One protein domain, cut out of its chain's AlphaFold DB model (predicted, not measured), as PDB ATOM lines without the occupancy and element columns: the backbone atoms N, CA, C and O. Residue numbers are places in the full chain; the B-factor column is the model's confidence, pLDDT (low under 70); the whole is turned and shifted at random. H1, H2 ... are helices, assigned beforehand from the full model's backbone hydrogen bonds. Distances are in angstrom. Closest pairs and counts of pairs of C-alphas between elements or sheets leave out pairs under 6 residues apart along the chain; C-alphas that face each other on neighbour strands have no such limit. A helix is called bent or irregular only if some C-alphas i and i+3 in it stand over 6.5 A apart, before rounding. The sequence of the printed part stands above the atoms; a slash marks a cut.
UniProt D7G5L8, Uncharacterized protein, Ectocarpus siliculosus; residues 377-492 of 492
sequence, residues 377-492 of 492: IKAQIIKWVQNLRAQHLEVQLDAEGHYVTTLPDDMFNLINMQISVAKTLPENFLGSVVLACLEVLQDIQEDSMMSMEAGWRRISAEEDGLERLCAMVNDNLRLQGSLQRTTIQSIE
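Overview. This is residues 377 to 492 of the 492 residues of an uncharacterized protein of Ectocarpus siliculosus (UniProt D7G5L8). Four helices make an elongated up-and-down bundle, each running against the one before, with H2 and H3 between H1 and H4. A long looped link, residues 391 to 406, joins H1 to H2. The printed part has 116 residues, no named strand, class all helix; it is compact, radius of gyration of the C-alphas 15.5 A, spanning 51 by 30 by 21 A.

Along the chain. Find C-alpha 377 at (192.294, 235.675, 137.336); H1 runs to residue 390. H2 is residues 407 to 422. H3, residues 427 to 459, covers 44.5 A; it is irregular, C-alphas 454 and 457 being 8.1 A apart. H4, residues 465 to 491, covers 39.3 A, ending at (174.193, 227.659, 145.344).

Arrangement. Look at C-alphas 385 and 411, 6.7 A apart, the closest of hairpin H1 and H2. H3 and H4 touch at a shallow tilt of 19 degrees, opposite ways, closest at C-alphas 459 and 465, 5.1 A. H1 and H4 are apart. Every O i to N i+4 pair is within hydrogen-bond range in H1, H2 and H4; in H3, 25 of 29.

Size, cuts and confidence. The printed part has no cut; residues 486 to 492 are under pLDDT 70.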
ATOM      1  N   ILE A 377     192.277 236.298 136.005       89.69
ATOM      2  CA  ILE A 377     192.294 235.675 137.336       89.69
ATOM      3  C   ILE A 377     192.534 234.170 137.222       89.69
ATOM      4  O   ILE A 377     193.316 233.633 138.003       89.69
ATOM      5  N   LYS A 378     191.966 233.498 136.207       90.88
ATOM      6  CA  LYS A 378     192.215 232.070 135.971       90.88
ATOM      7  C   LYS A 378     193.696 231.810 135.713       90.88
ATOM      8  O   LYS A 378     194.314 231.004 136.405       90.88
ATOM      9  N   ALA A 379     194.293 232.555 134.781       90.62
ATOM     10  CA  ALA A 379     195.718 232.449 134.476       90.62
ATOM     11  C   ALA A 379     196.610 232.757 135.695       90.62
ATOM     12  O   ALA A 379     197.627 232.096 135.915       90.62
ATOM     13  N   GLN A 380     196.225 233.741 136.510       89.81
ATOM     14  CA  GLN A 380     196.951 234.125 137.717       89.81
ATOM     15  C   GLN A 380     196.896 233.036 138.795       89.81
ATOM     16  O   GLN A 380     197.941 232.700 139.353       89.81
ATOM     17  N   ILE A 381     195.723 232.445 139.044       89.81
ATOM     18  CA  ILE A 381     195.561 231.330 139.987       89.81
ATOM     19  C   ILE A 381     196.381 230.126 139.519       89.81
ATOM     20  O   ILE A 381     197.152 229.589 140.311       89.81
ATOM     21  N   ILE A 382     196.305 229.752 138.235       90.44
ATOM     22  CA  ILE A 382     197.112 228.657 137.668       90.44
ATOM     23  C   ILE A 382     198.603 228.890 137.941       90.44
ATOM     24  O   ILE A 382     199.285 228.013 138.469       90.44
ATOM     25  N   LYS A 383     199.107 230.095 137.649       90.94
ATOM     26  CA  LYS A 383     200.512 230.454 137.887       90.94
ATOM     27  C   LYS A 383     200.886 230.391 139.369       90.94
ATOM     28  O   LYS A 383     201.966 229.915 139.713       90.94
ATOM     29  N   TRP A 384     200.021 230.870 140.260       90.44
ATOM     30  CA  TRP A 384     200.269 230.813 141.699       90.44
ATOM     31  C   TRP A 384     200.307 229.384 142.224       90.44
ATOM     32  O   TRP A 384     201.214 229.048 142.980       90.44
ATOM     33  N   VAL A 385     199.394 228.523 141.777       87.19
ATOM     34  CA  VAL A 385     199.394 227.113 142.172       87.19
ATOM     35  C   VAL A 385     200.613 226.381 141.615       87.19
ATOM     36  O   VAL A 385     201.230 225.601 142.332       87.19
ATOM     37  N   GLN A 386     201.026 226.662 140.377       88.12
ATOM     38  CA  GLN A 386     202.277 226.127 139.828       88.12
ATOM     39  C   GLN A 386     203.490 226.533 140.675       88.12
ATOM     40  O   GLN A 386     204.349 225.698 140.954       88.12
ATOM     41  N   ASN A 387     203.535 227.784 141.140       89.88
ATOM     42  CA  ASN A 387     204.588 228.247 142.042       89.88
ATOM     43  C   ASN A 387     204.539 227.541 143.404       89.88
ATOM     44  O   ASN A 387     205.593 227.161 143.902       89.88
ATOM     45  N   LEU A 388     203.352 227.339 143.990       88.12
ATOM     46  CA  LEU A 388     203.191 226.582 145.239       88.12
ATOM     47  C   LEU A 388     203.662 225.133 145.081       88.12
ATOM     48  O   LEU A 388     204.408 224.634 145.912       88.12
ATOM     49  N   ARG A 389     203.301 224.475 143.975       81.81
ATOM     50  CA  ARG A 389     203.734 223.101 143.669       81.81
ATOM     51  C   ARG A 389     205.242 222.973 143.466       81.81
ATOM     52  O   ARG A 389     205.794 221.904 143.694       81.81
ATOM     53  N   ALA A 390     205.902 224.033 143.005       84.31
ATOM     54  CA  ALA A 390     207.354 224.064 142.869       84.31
ATOM     55  C   ALA A 390     208.078 224.262 144.214       84.31
ATOM     56  O   ALA A 390     209.290 224.047 144.285       84.31
ATOM     57  N   GLN A 391     207.371 224.676 145.272       84.69
ATOM     58  CA  GLN A 391     207.942 224.768 146.612       84.69
ATOM     59  C   GLN A 391     208.075 223.376 147.230       84.69
ATOM     60  O   GLN A 391     207.231 222.499 147.045       84.69
ATOM     61  N   HIS A 392     209.151 223.173 147.988       76.25
ATOM     62  CA  HIS A 392     209.336 221.943 148.743       76.25
ATOM     63  C   HIS A 392     208.495 222.006 150.019       76.25
ATOM     64  O   HIS A 392     208.934 222.553 151.029       76.25
ATOM     65  N   LEU A 393     207.262 221.508 149.937       82.69
ATOM     66  CA  LEU A 393     206.357 221.429 151.078       82.69
ATOM     67  C   LEU A 393     206.726 220.232 151.956       82.69
ATOM     68  O   LEU A 393     206.969 219.131 151.459       82.69
ATOM     69  N   GLU A 394     206.778 220.464 153.264       85.62
ATOM     70  CA  GLU A 394     207.068 219.426 154.248       85.62
ATOM     71  C   GLU A 394     205.868 218.476 154.377       85.62
ATOM     72  O   GLU A 394     204.721 218.915 154.477       85.62
ATOM     73  N   VAL A 395     206.136 217.169 154.370       88.88
ATOM     74  CA  VAL A 395     205.111 216.145 154.598       88.88
ATOM     75  C   VAL A 395     204.949 215.945 156.098       88.88
ATOM     76  O   VAL A 395     205.919 215.664 156.801       88.88
ATOM     77  N   GLN A 396     203.721 216.075 156.587       91.75
ATOM     78  CA  GLN A 396     203.385 215.979 158.006       91.75
ATOM     79  C   GLN A 396     202.267 214.953 158.222       91.75
ATOM     80  O   GLN A 396     201.598 214.550 157.274       91.75
ATOM     81  N   LEU A 397     202.077 214.508 159.464       90.62
ATOM     82  CA  LEU A 397     200.956 213.646 159.846       90.62
ATOM     83  C   LEU A 397     199.810 214.504 160.390       90.62
ATOM     84  O   LEU A 397     200.043 215.363 161.243       90.62
ATOM     85  N   ASP A 398     198.590 214.264 159.917       90.69
ATOM     86  CA  ASP A 398     197.381 214.869 160.481       90.69
ATOM     87  C   ASP A 398     196.980 214.222 161.827       90.69
ATOM     88  O   ASP A 398     197.662 213.334 162.353       90.69
ATOM     89  N   ALA A 399     195.875 214.688 162.421       88.50
ATOM     90  CA  ALA A 399     195.383 214.188 163.708       88.50
ATOM     91  C   ALA A 399     194.963 212.706 163.655       88.50
ATOM     92  O   ALA A 399     194.965 212.017 164.678       88.50
ATOM     93  N   GLU A 400     194.624 212.216 162.466       89.69
ATOM     94  CA  GLU A 400     194.224 210.847 162.171       89.69
ATOM     95  C   GLU A 400     195.413 209.951 161.768       89.69
ATOM     96  O   GLU A 400     195.249 208.737 161.633       89.69
ATOM     97  N   GLY A 401     196.619 210.516 161.640       90.19
ATOM     98  CA  GLY A 401     197.843 209.802 161.282       90.19
ATOM     99  C   GLY A 401     198.039 209.592 159.777       90.19
ATOM    100  O   GLY A 401     198.806 208.710 159.386       90.19
ATOM    101  N   HIS A 402     197.373 210.367 158.923       91.12
ATOM    102  CA  HIS A 402     197.597 210.373 157.481       91.12
ATOM    103  C   HIS A 402     198.673 211.387 157.090       91.12
ATOM    104  O   HIS A 402     198.717 212.500 157.612       91.12
ATOM    105  N   TYR A 403     199.516 211.026 156.120       92.50
ATOM    106  CA  TYR A 403     200.456 211.971 155.516       92.50
ATOM    107  C   TYR A 403     199.699 213.047 154.735       92.50
ATOM    108  O   TYR A 403     198.837 212.706 153.926       92.50
ATOM    109  N   VAL A 404     200.022 214.316 154.959       92.94
ATOM    110  CA  VAL A 404     199.400 215.494 154.336       92.94
ATOM    111  C   VAL A 404     200.429 216.610 154.143       92.94
ATOM    112  O   VAL A 404     201.493 216.603 154.769       92.94
ATOM    113  N   THR A 405     200.101 217.593 153.306       91.75
ATOM    114  CA  THR A 405     200.826 218.870 153.216       91.75
ATOM    115  C   THR A 405     199.882 220.057 153.446       91.75
ATOM    116  O   THR A 405     198.667 219.901 153.607       91.75
ATOM    117  N   THR A 406     200.437 221.274 153.451       90.69
ATOM    118  CA  THR A 406     199.656 222.523 153.515       90.69
ATOM    119  C   THR A 406     199.089 222.952 152.163       90.69
ATOM    120  O   THR A 406     198.313 223.904 152.111       90.69
ATOM    121  N   LEU A 407     199.422 222.256 151.063       88.50
ATOM    122  CA  LEU A 407     199.050 222.667 149.707       88.50
ATOM    123  C   LEU A 407     197.543 222.938 149.543       88.50
ATOM    124  O   LEU A 407     197.207 223.982 148.979       88.50
ATOM    125  N   PRO A 408     196.621 222.078 150.034       88.44
ATOM    126  CA  PRO A 408     195.189 222.363 149.965       88.44
ATOM    127  C   PRO A 408     194.812 223.686 150.630       88.44
ATOM    128  O   PRO A 408     194.086 224.488 150.044       88.44
ATOM    129  N   ASP A 409     195.320 223.925 151.839       88.12
ATOM    130  CA  ASP A 409     194.993 225.103 152.639       88.12
ATOM    131  C   ASP A 409     195.531 226.378 151.972       88.12
ATOM    132  O   ASP A 409     194.810 227.370 151.842       88.12
ATOM    133  N   ASP A 410     196.759 226.330 151.452       89.31
ATOM    134  CA  ASP A 410     197.386 227.434 150.719       89.31
ATOM    135  C   ASP A 410     196.626 227.770 149.425       89.31
ATOM    136  O   ASP A 410     196.394 228.944 149.115       89.31
ATOM    137  N   MET A 411     196.159 226.754 148.691       87.56
ATOM    138  CA  MET A 411     195.335 226.940 147.492       87.56
ATOM    139  C   MET A 411     193.982 227.590 147.817       87.56
ATOM    140  O   MET A 411     193.567 228.524 147.125       87.56
ATOM    141  N   PHE A 412     193.309 227.155 148.887       86.25
ATOM    142  CA  PHE A 412     192.058 227.783 149.324       86.25
ATOM    143  C   PHE A 412     192.268 229.209 149.828       86.25
ATOM    144  O   PHE A 412     191.439 230.076 149.552       86.25
ATOM    145  N   ASN A 413     193.382 229.497 150.502       88.12
ATOM    146  CA  ASN A 413     193.723 230.856 150.919       88.12
ATOM    147  C   ASN A 413     193.880 231.801 149.715       88.12
ATOM    148  O   ASN A 413     193.347 232.914 149.740       88.12
ATOM    149  N   LEU A 414     194.530 231.354 148.633       86.94
ATOM    150  CA  LEU A 414     194.645 232.137 147.393       86.94
ATOM    151  C   LEU A 414     193.281 232.438 146.761       86.94
ATOM    152  O   LEU A 414     193.039 233.554 146.297       86.94
ATOM    153  N   ILE A 415     192.378 231.462 146.755       85.00
ATOM    154  CA  ILE A 415     191.036 231.627 146.183       85.00
ATOM    155  C   ILE A 415     190.177 232.526 147.056       85.00
ATOM    156  O   ILE A 415     189.521 233.428 146.543       85.00
ATOM    157  N   ASN A 416     190.236 232.357 148.374       85.31
ATOM    158  CA  ASN A 416     189.548 233.232 149.314       85.31
ATOM    159  C   ASN A 416     190.004 234.686 149.164       85.31
ATOM    160  O   ASN A 416     189.176 235.594 149.238       85.31
ATOM    161  N   MET A 417     191.289 234.919 148.883       87.12
ATOM    162  CA  MET A 417     191.794 236.253 148.564       87.12
ATOM    163  C   MET A 417     191.143 236.814 147.289       87.12
ATOM    164  O   MET A 417     190.673 237.952 147.302       87.12
ATOM    165  N   GLN A 418     191.040 236.022 146.217       84.69
ATOM    166  CA  GLN A 418     190.393 236.447 144.964       84.69
ATOM    167  C   GLN A 418     188.892 236.706 145.132       84.69
ATOM    168  O   GLN A 418     188.379 237.731 144.680       84.69
ATOM    169  N   ILE A 419     188.191 235.833 145.853       83.94
ATOM    170  CA  ILE A 419     186.775 236.012 146.181       83.94
ATOM    171  C   ILE A 419     186.586 237.271 147.033       83.94
ATOM    172  O   ILE A 419     185.659 238.041 146.798       83.94
ATOM    173  N   SER A 420     187.475 237.535 147.997       86.38
ATOM    174  CA  SER A 420     187.409 238.750 148.816       86.38
ATOM    175  C   SER A 420     187.539 240.024 147.982       86.38
ATOM    176  O   SER A 420     186.862 241.006 148.277       86.38
ATOM    177  N   VAL A 421     188.379 240.021 146.944       85.12
ATOM    178  CA  VAL A 421     188.480 241.144 145.998       85.12
ATOM    179  C   VAL A 421     187.197 241.258 145.171       85.12
ATOM    180  O   VAL A 421     186.641 242.351 145.040       85.12
ATOM    181  N   ALA A 422     186.671 240.135 144.682       81.50
ATOM    182  CA  ALA A 422     185.450 240.089 143.881       81.50
ATOM    183  C   ALA A 422     184.188 240.524 144.638       81.50
ATOM    184  O   ALA A 422     183.275 241.056 144.024       81.50
ATOM    185  N   LYS A 423     184.144 240.392 145.971       83.06
ATOM    186  CA  LYS A 423     183.045 240.923 146.806       83.06
ATOM    187  C   LYS A 423     182.874 242.442 146.710       83.06
ATOM    188  O   LYS A 423     181.865 242.968 147.163       83.06
ATOM    189  N   THR A 424     183.862 243.152 146.168       81.94
ATOM    190  CA  THR A 424     183.765 244.596 145.906       81.94
ATOM    191  C   THR A 424     183.108 244.931 144.562       81.94
ATOM    192  O   THR A 424     182.962 246.109 144.249       81.94
ATOM    193  N   LEU A 425     182.747 243.914 143.774       76.62
ATOM    194  CA  LEU A 425     182.008 244.006 142.514       76.62
ATOM    195  C   LEU A 425     180.528 243.656 142.752       76.62
ATOM    196  O   LEU A 425     180.193 243.140 143.824       76.62
ATOM    197  N   PRO A 426     179.624 243.910 141.793       76.25
ATOM    198  CA  PRO A 426     178.211 243.637 141.998       76.25
ATOM    199  C   PRO A 426     177.926 242.142 142.142       76.25
ATOM    200  O   PRO A 426     178.619 241.285 141.586       76.25
ATOM    201  N   GLU A 427     176.863 241.828 142.885       74.62
ATOM    202  CA  GLU A 427     176.522 240.459 143.296       74.62
ATOM    203  C   GLU A 427     176.358 239.490 142.118       74.62
ATOM    204  O   GLU A 427     176.753 238.329 142.206       74.62
ATOM    205  N   ASN A 428     175.841 239.968 140.983       76.31
ATOM    206  CA  ASN A 428     175.661 239.156 139.781       76.31
ATOM    207  C   ASN A 428     176.989 238.694 139.154       76.31
ATOM    208  O   ASN A 428     176.999 237.677 138.463       76.31
ATOM    209  N   PHE A 429     178.099 239.400 139.391       83.19
ATOM    210  CA  PHE A 429     179.414 239.027 138.870       83.19
ATOM    211  C   PHE A 429     180.226 238.170 139.850       83.19
ATOM    212  O   PHE A 429     181.047 237.354 139.424       83.19
ATOM    213  N   LEU A 430     179.954 238.278 141.157       84.38
ATOM    214  CA  LEU A 430     180.603 237.461 142.186       84.38
ATOM    215  C   LEU A 430     180.466 235.959 141.892       84.38
ATOM    216  O   LEU A 430     181.454 235.229 141.966       84.38
ATOM    217  N   GLY A 431     179.272 235.511 141.488       83.88
ATOM    218  CA  GLY A 431     179.031 234.114 141.118       83.88
ATOM    219  C   GLY A 431     179.927 233.637 139.970       83.88
ATOM    220  O   GLY A 431     180.503 232.554 140.043       83.88
ATOM    221  N   SER A 432     180.132 234.467 138.943       88.25
ATOM    222  CA  SER A 432     181.027 234.145 137.824       88.25
ATOM    223  C   SER A 432     182.490 234.037 138.252       88.25
ATOM    224  O   SER A 432     183.206 233.168 137.758       88.25
ATOM    225  N   VAL A 433     182.939 234.881 139.187       87.81
ATOM    226  CA  VAL A 433     184.306 234.806 139.728       87.81
ATOM    227  C   VAL A 433     184.504 233.541 140.561       87.81
ATOM    228  O   VAL A 433     185.520 232.863 140.401       87.81
ATOM    229  N   VAL A 434     183.536 233.198 141.416       85.75
ATOM    230  CA  VAL A 434     183.575 231.960 142.211       85.75
ATOM    231  C   VAL A 434     183.637 230.746 141.287       85.75
ATOM    232  O   VAL A 434     184.541 229.928 141.435       85.75
ATOM    233  N   LEU A 435     182.755 230.669 140.286       87.12
ATOM    234  CA  LEU A 435     182.767 229.590 139.295       87.12
ATOM    235  C   LEU A 435     184.111 229.501 138.565       87.12
ATOM    236  O   LEU A 435     184.682 228.419 138.488       87.12
ATOM    237  N   ALA A 436     184.675 230.627 138.121       90.00
ATOM    238  CA  ALA A 436     185.980 230.644 137.467       90.00
ATOM    239  C   ALA A 436     187.115 230.116 138.366       90.00
ATOM    240  O   ALA A 436     188.020 229.445 137.871       90.00
ATOM    241  N   CYS A 437     187.077 230.399 139.672       88.38
ATOM    242  CA  CYS A 437     188.049 229.862 140.630       88.38
ATOM    243  C   CYS A 437     187.865 228.353 140.848       88.38
ATOM    244  O   CYS A 437     188.852 227.623 140.928       88.38
ATOM    245  N   LEU A 438     186.614 227.889 140.942       85.62
ATOM    246  CA  LEU A 438     186.284 226.472 141.116       85.62
ATOM    247  C   LEU A 438     186.667 225.644 139.883       85.62
ATOM    248  O   LEU A 438     187.241 224.572 140.042       85.62
ATOM    249  N   GLU A 439     186.422 226.158 138.676       88.25
ATOM    250  CA  GLU A 439     186.852 225.536 137.416       88.25
ATOM    251  C   GLU A 439     188.374 225.348 137.386       88.25
ATOM    252  O   GLU A 439     188.858 224.256 137.113       88.25
ATOM    253  N   VAL A 440     189.141 226.374 137.773       90.25
ATOM    254  CA  VAL A 440     190.608 226.265 137.842       90.25
ATOM    255  C   VAL A 440     191.055 225.229 138.871       90.25
ATOM    256  O   VAL A 440     191.996 224.485 138.613       90.25
ATOM    257  N   LEU A 441     190.407 225.154 140.037       85.88
ATOM    258  CA  LEU A 441     190.716 224.109 141.017       85.88
ATOM    259  C   LEU A 441     190.433 222.709 140.483       85.88
ATOM    260  O   LEU A 441     191.217 221.798 140.751       85.88
ATOM    261  N   GLN A 442     189.329 222.545 139.758       86.88
ATOM    262  CA  GLN A 442     188.972 221.279 139.143       86.88
ATOM    263  C   GLN A 442     190.030 220.858 138.115       86.88
ATOM    264  O   GLN A 442     190.565 219.756 138.232       86.88
ATOM    265  N   ASP A 443     190.414 221.749 137.195       88.81
ATOM    266  CA  ASP A 443     191.463 221.488 136.199       88.81
ATOM    267  C   ASP A 443     192.785 221.083 136.876       88.81
ATOM    268  O   ASP A 443     193.442 220.109 136.513       88.81
ATOM    269  N   ILE A 444     193.154 221.801 137.939       86.44
ATOM    270  CA  ILE A 444     194.367 221.551 138.721       86.44
ATOM    271  C   ILE A 444     194.327 220.186 139.425       86.44
ATOM    272  O   ILE A 444     195.373 219.534 139.545       86.44
ATOM    273  N   GLN A 445     193.157 219.761 139.906       85.19
ATOM    274  CA  GLN A 445     192.946 218.454 140.526       85.19
ATOM    275  C   GLN A 445     193.062 217.327 139.489       85.19
ATOM    276  O   GLN A 445     193.767 216.341 139.729       85.19
ATOM    277  N   GLU A 446     192.427 217.489 138.327       86.00
ATOM    278  CA  GLU A 446     192.496 216.540 137.210       86.00
ATOM    279  C   GLU A 446     193.943 216.377 136.710       86.00
ATOM    280  O   GLU A 446     194.443 215.252 136.607       86.00
ATOM    281  N   ASP A 447     194.669 217.485 136.535       87.12
ATOM    282  CA  ASP A 447     196.094 217.489 136.186       87.12
ATOM    283  C   ASP A 447     196.962 216.783 137.237       87.12
ATOM    284  O   ASP A 447     197.903 216.054 136.904       87.12
ATOM    285  N   SER A 448     196.656 216.981 138.524       83.69
ATOM    286  CA  SER A 448     197.358 216.315 139.625       83.69
ATOM    287  C   SER A 448     197.193 214.801 139.571       83.69
ATOM    288  O   SER A 448     198.170 214.069 139.750       83.69
ATOM    289  N   MET A 449     195.973 214.337 139.307       84.06
ATOM    290  CA  MET A 449     195.661 212.918 139.198       84.06
ATOM    291  C   MET A 449     196.388 212.289 138.003       84.06
ATOM    292  O   MET A 449     197.095 211.296 138.176       84.06
ATOM    293  N   MET A 450     196.323 212.920 136.826       87.56
ATOM    294  CA  MET A 450     197.032 212.455 135.626       87.56
ATOM    295  C   MET A 450     198.556 212.419 135.822       87.56
ATOM    296  O   MET A 450     199.222 211.455 135.436       87.56
ATOM    297  N   SER A 451     199.128 213.454 136.447       85.44
ATOM    298  CA  SER A 451     200.566 213.525 136.728       85.44
ATOM    299  C   SER A 451     201.021 212.407 137.672       85.44
ATOM    300  O   SER A 451     202.061 211.781 137.446       85.44
ATOM    301  N   MET A 452     200.219 212.109 138.697       85.12
ATOM    302  CA  MET A 452     200.479 211.020 139.634       85.12
ATOM    303  C   MET A 452     200.395 209.651 138.945       85.12
ATOM    304  O   MET A 452     201.316 208.848 139.086       85.12
ATOM    305  N   GLU A 453     199.362 209.394 138.141       86.50
ATOM    306  CA  GLU A 453     199.219 208.140 137.384       86.50
ATOM    307  C   GLU A 453     200.394 207.889 136.429       86.50
ATOM    308  O   GLU A 453     200.887 206.761 136.322       86.50
ATOM    309  N   ALA A 454     200.894 208.939 135.776       89.31
ATOM    310  CA  ALA A 454     202.041 208.844 134.879       89.31
ATOM    311  C   ALA A 454     203.384 208.695 135.624       89.31
ATOM    312  O   ALA A 454     204.309 208.054 135.118       89.31
ATOM    313  N   GLY A 455     203.513 209.301 136.809       85.31
ATOM    314  CA  GLY A 455     204.789 209.505 137.501       85.31
ATOM    315  C   GLY A 455     205.028 208.668 138.759       85.31
ATOM    316  O   GLY A 455     206.158 208.662 139.252       85.31
ATOM    317  N   TRP A 456     204.027 207.946 139.281       87.81
ATOM    318  CA  TRP A 456     204.092 207.355 140.628       87.81
ATOM    319  C   TRP A 456     205.292 206.430 140.850       87.81
ATOM    320  O   TRP A 456     205.897 206.473 141.914       87.81
ATOM    321  N   ARG A 457     205.694 205.636 139.844       89.44
ATOM    322  CA  ARG A 457     206.852 204.724 139.957       89.44
ATOM    323  C   ARG A 457     208.177 205.454 140.144       89.44
ATOM    324  O   ARG A 457     209.104 204.891 140.712       89.44
ATOM    325  N   ARG A 458     208.291 206.662 139.587       88.56
ATOM    326  CA  ARG A 458     209.492 207.487 139.729       88.56
ATOM    327  C   ARG A 458     209.528 208.099 141.120       88.56
ATOM    328  O   ARG A 458     210.553 208.018 141.779       88.56
ATOM    329  N   ILE A 459     208.396 208.654 141.555       84.75
ATOM    330  CA  ILE A 459     208.261 209.304 142.860       84.75
ATOM    331  C   ILE A 459     208.495 208.286 143.981       84.75
ATOM    332  O   ILE A 459     209.255 208.567 144.894       84.75
ATOM    333  N   SER A 460     207.942 207.073 143.878       86.62
ATOM    334  CA  SER A 460     208.118 206.026 144.895       86.62
ATOM    335  C   SER A 460     209.547 205.486 145.022       86.62
ATOM    336  O   SER A 460     209.838 204.785 145.987       86.62
ATOM    337  N   ALA A 461     210.419 205.766 144.052       87.06
ATOM    338  CA  ALA A 461     211.825 205.374 144.084       87.06
ATOM    339  C   ALA A 461     212.731 206.427 144.752       87.06
ATOM    340  O   ALA A 461     213.912 206.152 144.964       87.06
ATOM    341  N   GLU A 462     212.207 207.621 145.048       87.69
ATOM    342  CA  GLU A 462     212.915 208.687 145.764       87.69
ATOM    343  C   GLU A 462     212.879 208.460 147.288       87.69
ATOM    344  O   GLU A 462     212.036 207.727 147.810       87.69
ATOM    345  N   GLU A 463     213.797 209.105 148.012       81.00
ATOM    346  CA  GLU A 463     213.780 209.156 149.480       81.00
ATOM    347  C   GLU A 463     212.504 209.882 149.953       81.00
ATOM    348  O   GLU A 463     212.153 210.937 149.415       81.00
ATOM    349  N   ASP A 464     211.776 209.270 150.893       83.19
ATOM    350  CA  ASP A 464     210.428 209.665 151.349       83.19
ATOM    351  C   ASP A 464     209.347 209.702 150.241       83.19
ATOM    352  O   ASP A 464     208.325 210.394 150.325       83.19
ATOM    353  N   GLY A 465     209.574 208.969 149.146       84.94
ATOM    354  CA  GLY A 465     208.701 208.959 147.974       84.94
ATOM    355  C   GLY A 465     207.306 208.374 148.217       84.94
ATOM    356  O   GLY A 465     206.333 208.805 147.592       84.94
ATOM    357  N   LEU A 466     207.183 207.401 149.126       87.44
ATOM    358  CA  LEU A 466     205.905 206.776 149.487       87.44
ATOM    359  C   LEU A 466     205.052 207.718 150.341       87.44
ATOM    360  O   LEU A 466     203.863 207.880 150.072       87.44
ATOM    361  N   GLU A 467     205.671 208.378 151.314       90.94
ATOM    362  CA  GLU A 467     205.069 209.379 152.190       90.94
ATOM    363  C   GLU A 467     204.532 210.551 151.363       90.94
ATOM    364  O   GLU A 467     203.383 210.958 151.538       90.94
ATOM    365  N   ARG A 468     205.314 211.028 150.384       87.31
ATOM    366  CA  ARG A 468     204.877 212.063 149.433       87.31
ATOM    367  C   ARG A 468     203.701 211.617 148.575       87.31
ATOM    368  O   ARG A 468     202.767 212.392 148.397       87.31
ATOM    369  N   LEU A 469     203.707 210.388 148.056       88.12
ATOM    370  CA  LEU A 469     202.572 209.867 147.283       88.12
ATOM    371  C   LEU A 469     201.305 209.764 148.135       88.12
ATOM    372  O   LEU A 469     200.233 210.161 147.680       88.12
ATOM    373  N   CYS A 470     201.420 209.283 149.377       90.56
ATOM    374  CA  CYS A 470     200.305 209.265 150.320       90.56
ATOM    375  C   CYS A 470     199.780 210.681 150.584       90.56
ATOM    376  O   CYS A 470     198.573 210.900 150.486       90.56
ATOM    377  N   ALA A 471     200.674 211.644 150.827       91.06
ATOM    378  CA  ALA A 471     200.304 213.043 151.011       91.06
ATOM    379  C   ALA A 471     199.582 213.622 149.791       91.06
ATOM    380  O   ALA A 471     198.516 214.207 149.941       91.06
ATOM    381  N   MET A 472     200.076 213.373 148.576       88.62
ATOM    382  CA  MET A 472     199.429 213.826 147.339       88.62
ATOM    383  C   MET A 472     198.003 213.281 147.175       88.62
ATOM    384  O   MET A 472     197.116 214.015 146.731       88.62
ATOM    385  N   VAL A 473     197.763 212.011 147.516       89.50
ATOM    386  CA  VAL A 473     196.419 211.406 147.458       89.50
ATOM    387  C   VAL A 473     195.502 212.028 148.510       89.50
ATOM    388  O   VAL A 473     194.389 212.446 148.186       89.50
ATOM    389  N   ASN A 474     195.974 212.126 149.753       91.50
ATOM    390  CA  ASN A 474     195.195 212.671 150.861       91.50
ATOM    391  C   ASN A 474     194.866 214.154 150.646       91.50
ATOM    392  O   ASN A 474     193.730 214.573 150.858       91.50
ATOM    393  N   ASP A 475     195.814 214.939 150.144       90.25
ATOM    394  CA  ASP A 475     195.615 216.352 149.833       90.25
ATOM    395  C   ASP A 475     194.626 216.558 148.679       90.25
ATOM    396  O   ASP A 475     193.781 217.451 148.756       90.25
ATOM    397  N   ASN A 476     194.645 215.702 147.648       87.12
ATOM    398  CA  ASN A 476     193.619 215.723 146.596       87.12
ATOM    399  C   ASN A 476     192.219 215.403 147.145       87.12
ATOM    400  O   ASN A 476     191.249 216.061 146.767       87.12
ATOM    401  N   LEU A 477     192.099 214.439 148.064       86.69
ATOM    402  CA  LEU A 477     190.830 214.134 148.738       86.69
ATOM    403  C   LEU A 477     190.348 215.313 149.599       86.69
ATOM    404  O   LEU A 477     189.166 215.669 149.560       86.69
ATOM    405  N   ARG A 478     191.256 215.963 150.338       88.00
ATOM    406  CA  ARG A 478     190.961 217.166 151.137       88.00
ATOM    407  C   ARG A 478     190.511 218.341 150.265       88.00
ATOM    408  O   ARG A 478     189.548 219.027 150.627       88.00
ATOM    409  N   LEU A 479     191.159 218.550 149.114       85.69
ATOM    410  CA  LEU A 479     190.757 219.534 148.103       85.69
ATOM    411  C   LEU A 479     189.340 219.244 147.595       85.69
ATOM    412  O   LEU A 479     188.484 220.127 147.648       85.69
ATOM    413  N   GLN A 480     189.058 217.999 147.202       83.12
ATOM    414  CA  GLN A 480     187.744 217.587 146.704       83.12
ATOM    415  C   GLN A 480     186.627 217.790 147.737       83.12
ATOM    416  O   GLN A 480     185.577 218.354 147.424       83.12
ATOM    417  N   GLY A 481     186.848 217.362 148.984       82.12
ATOM    418  CA  GLY A 481     185.862 217.519 150.057       82.12
ATOM    419  C   GLY A 481     185.595 218.986 150.409       82.12
ATOM    420  O   GLY A 481     184.493 219.354 150.823       82.12
ATOM    421  N   SER A 482     186.584 219.857 150.230       79.56
ATOM    422  CA  SER A 482     186.441 221.297 150.466       79.56
ATOM    423  C   SER A 482     185.767 222.010 149.288       79.56
ATOM    424  O   SER A 482     184.909 222.866 149.512       79.56
ATOM    425  N   LEU A 483     186.048 221.589 148.050       75.94
ATOM    426  CA  LEU A 483     185.327 222.016 146.846       75.94
ATOM    427  C   LEU A 483     183.833 221.709 146.958       75.94
ATOM    428  O   LEU A 483     183.015 222.611 146.828       75.94
ATOM    429  N   GLN A 484     183.471 220.468 147.290       73.88
ATOM    430  CA  GLN A 484     182.068 220.060 147.425       73.88
ATOM    431  C   GLN A 484     181.312 220.893 148.467       73.88
ATOM    432  O   GLN A 484     180.197 221.337 148.204       73.88
ATOM    433  N   ARG A 485     181.927 221.159 149.628       73.44
ATOM    434  CA  ARG A 485     181.330 222.018 150.667       73.44
ATOM    435  C   ARG A 485     181.115 223.452 150.182       73.44
ATOM    436  O   ARG A 485     180.060 224.023 150.441       73.44
ATOM    437  N   THR A 486     182.086 224.004 149.459       68.62
ATOM    438  CA  THR A 486     182.031 225.382 148.953       68.62
ATOM    439  C   THR A 486     180.999 225.521 147.835       68.62
ATOM    440  O   THR A 486     180.197 226.448 147.864       68.62
ATOM    441  N   THR A 487     180.941 224.576 146.892       61.69
ATOM    442  CA  THR A 487     179.947 224.571 145.809       61.69
ATOM    443  C   THR A 487     178.521 224.511 146.354       61.69
ATOM    444  O   THR A 487     177.662 225.238 145.868       61.69
ATOM    445  N   ILE A 488     178.274 223.710 147.396       56.47
ATOM    446  CA  ILE A 488     176.955 223.632 148.045       56.47
ATOM    447  C   ILE A 488     176.578 224.977 148.683       56.47
ATOM    448  O   ILE A 488     175.472 225.455 148.472       56.47
ATOM    449  N   GLN A 489     177.511 225.625 149.387       55.44
ATOM    450  CA  GLN A 489     177.288 226.940 150.007       55.44
ATOM    451  C   GLN A 489     177.171 228.102 149.008       55.44
ATOM    452  O   GLN A 489     176.717 229.170 149.389       55.44
ATOM    453  N   SER A 490     177.621 227.926 147.762       49.53
ATOM    454  CA  SER A 490     177.569 228.966 146.719       49.53
ATOM    455  C   SER A 490     176.257 228.954 145.922       49.53
ATOM    456  O   SER A 490     176.018 229.865 145.133       49.53
ATOM    457  N   ILE A 491     175.468 227.880 146.049       43.66
ATOM    458  CA  ILE A 491     174.193 227.659 145.344       43.66
ATOM    459  C   ILE A 491     172.990 228.025 146.240       43.66
ATOM    460  O   ILE A 491     171.887 228.223 145.729       43.66
ATOM    461  N   GLU A 492     173.208 228.139 147.553       34.56
ATOM    462  CA  GLU A 492     172.280 228.720 148.538       34.56
ATOM    463  C   GLU A 492     172.510 230.227 148.685       34.56
ATOM    464  O   GLU A 492     171.499 230.948 148.861       34.56
TER     465      GLU A 492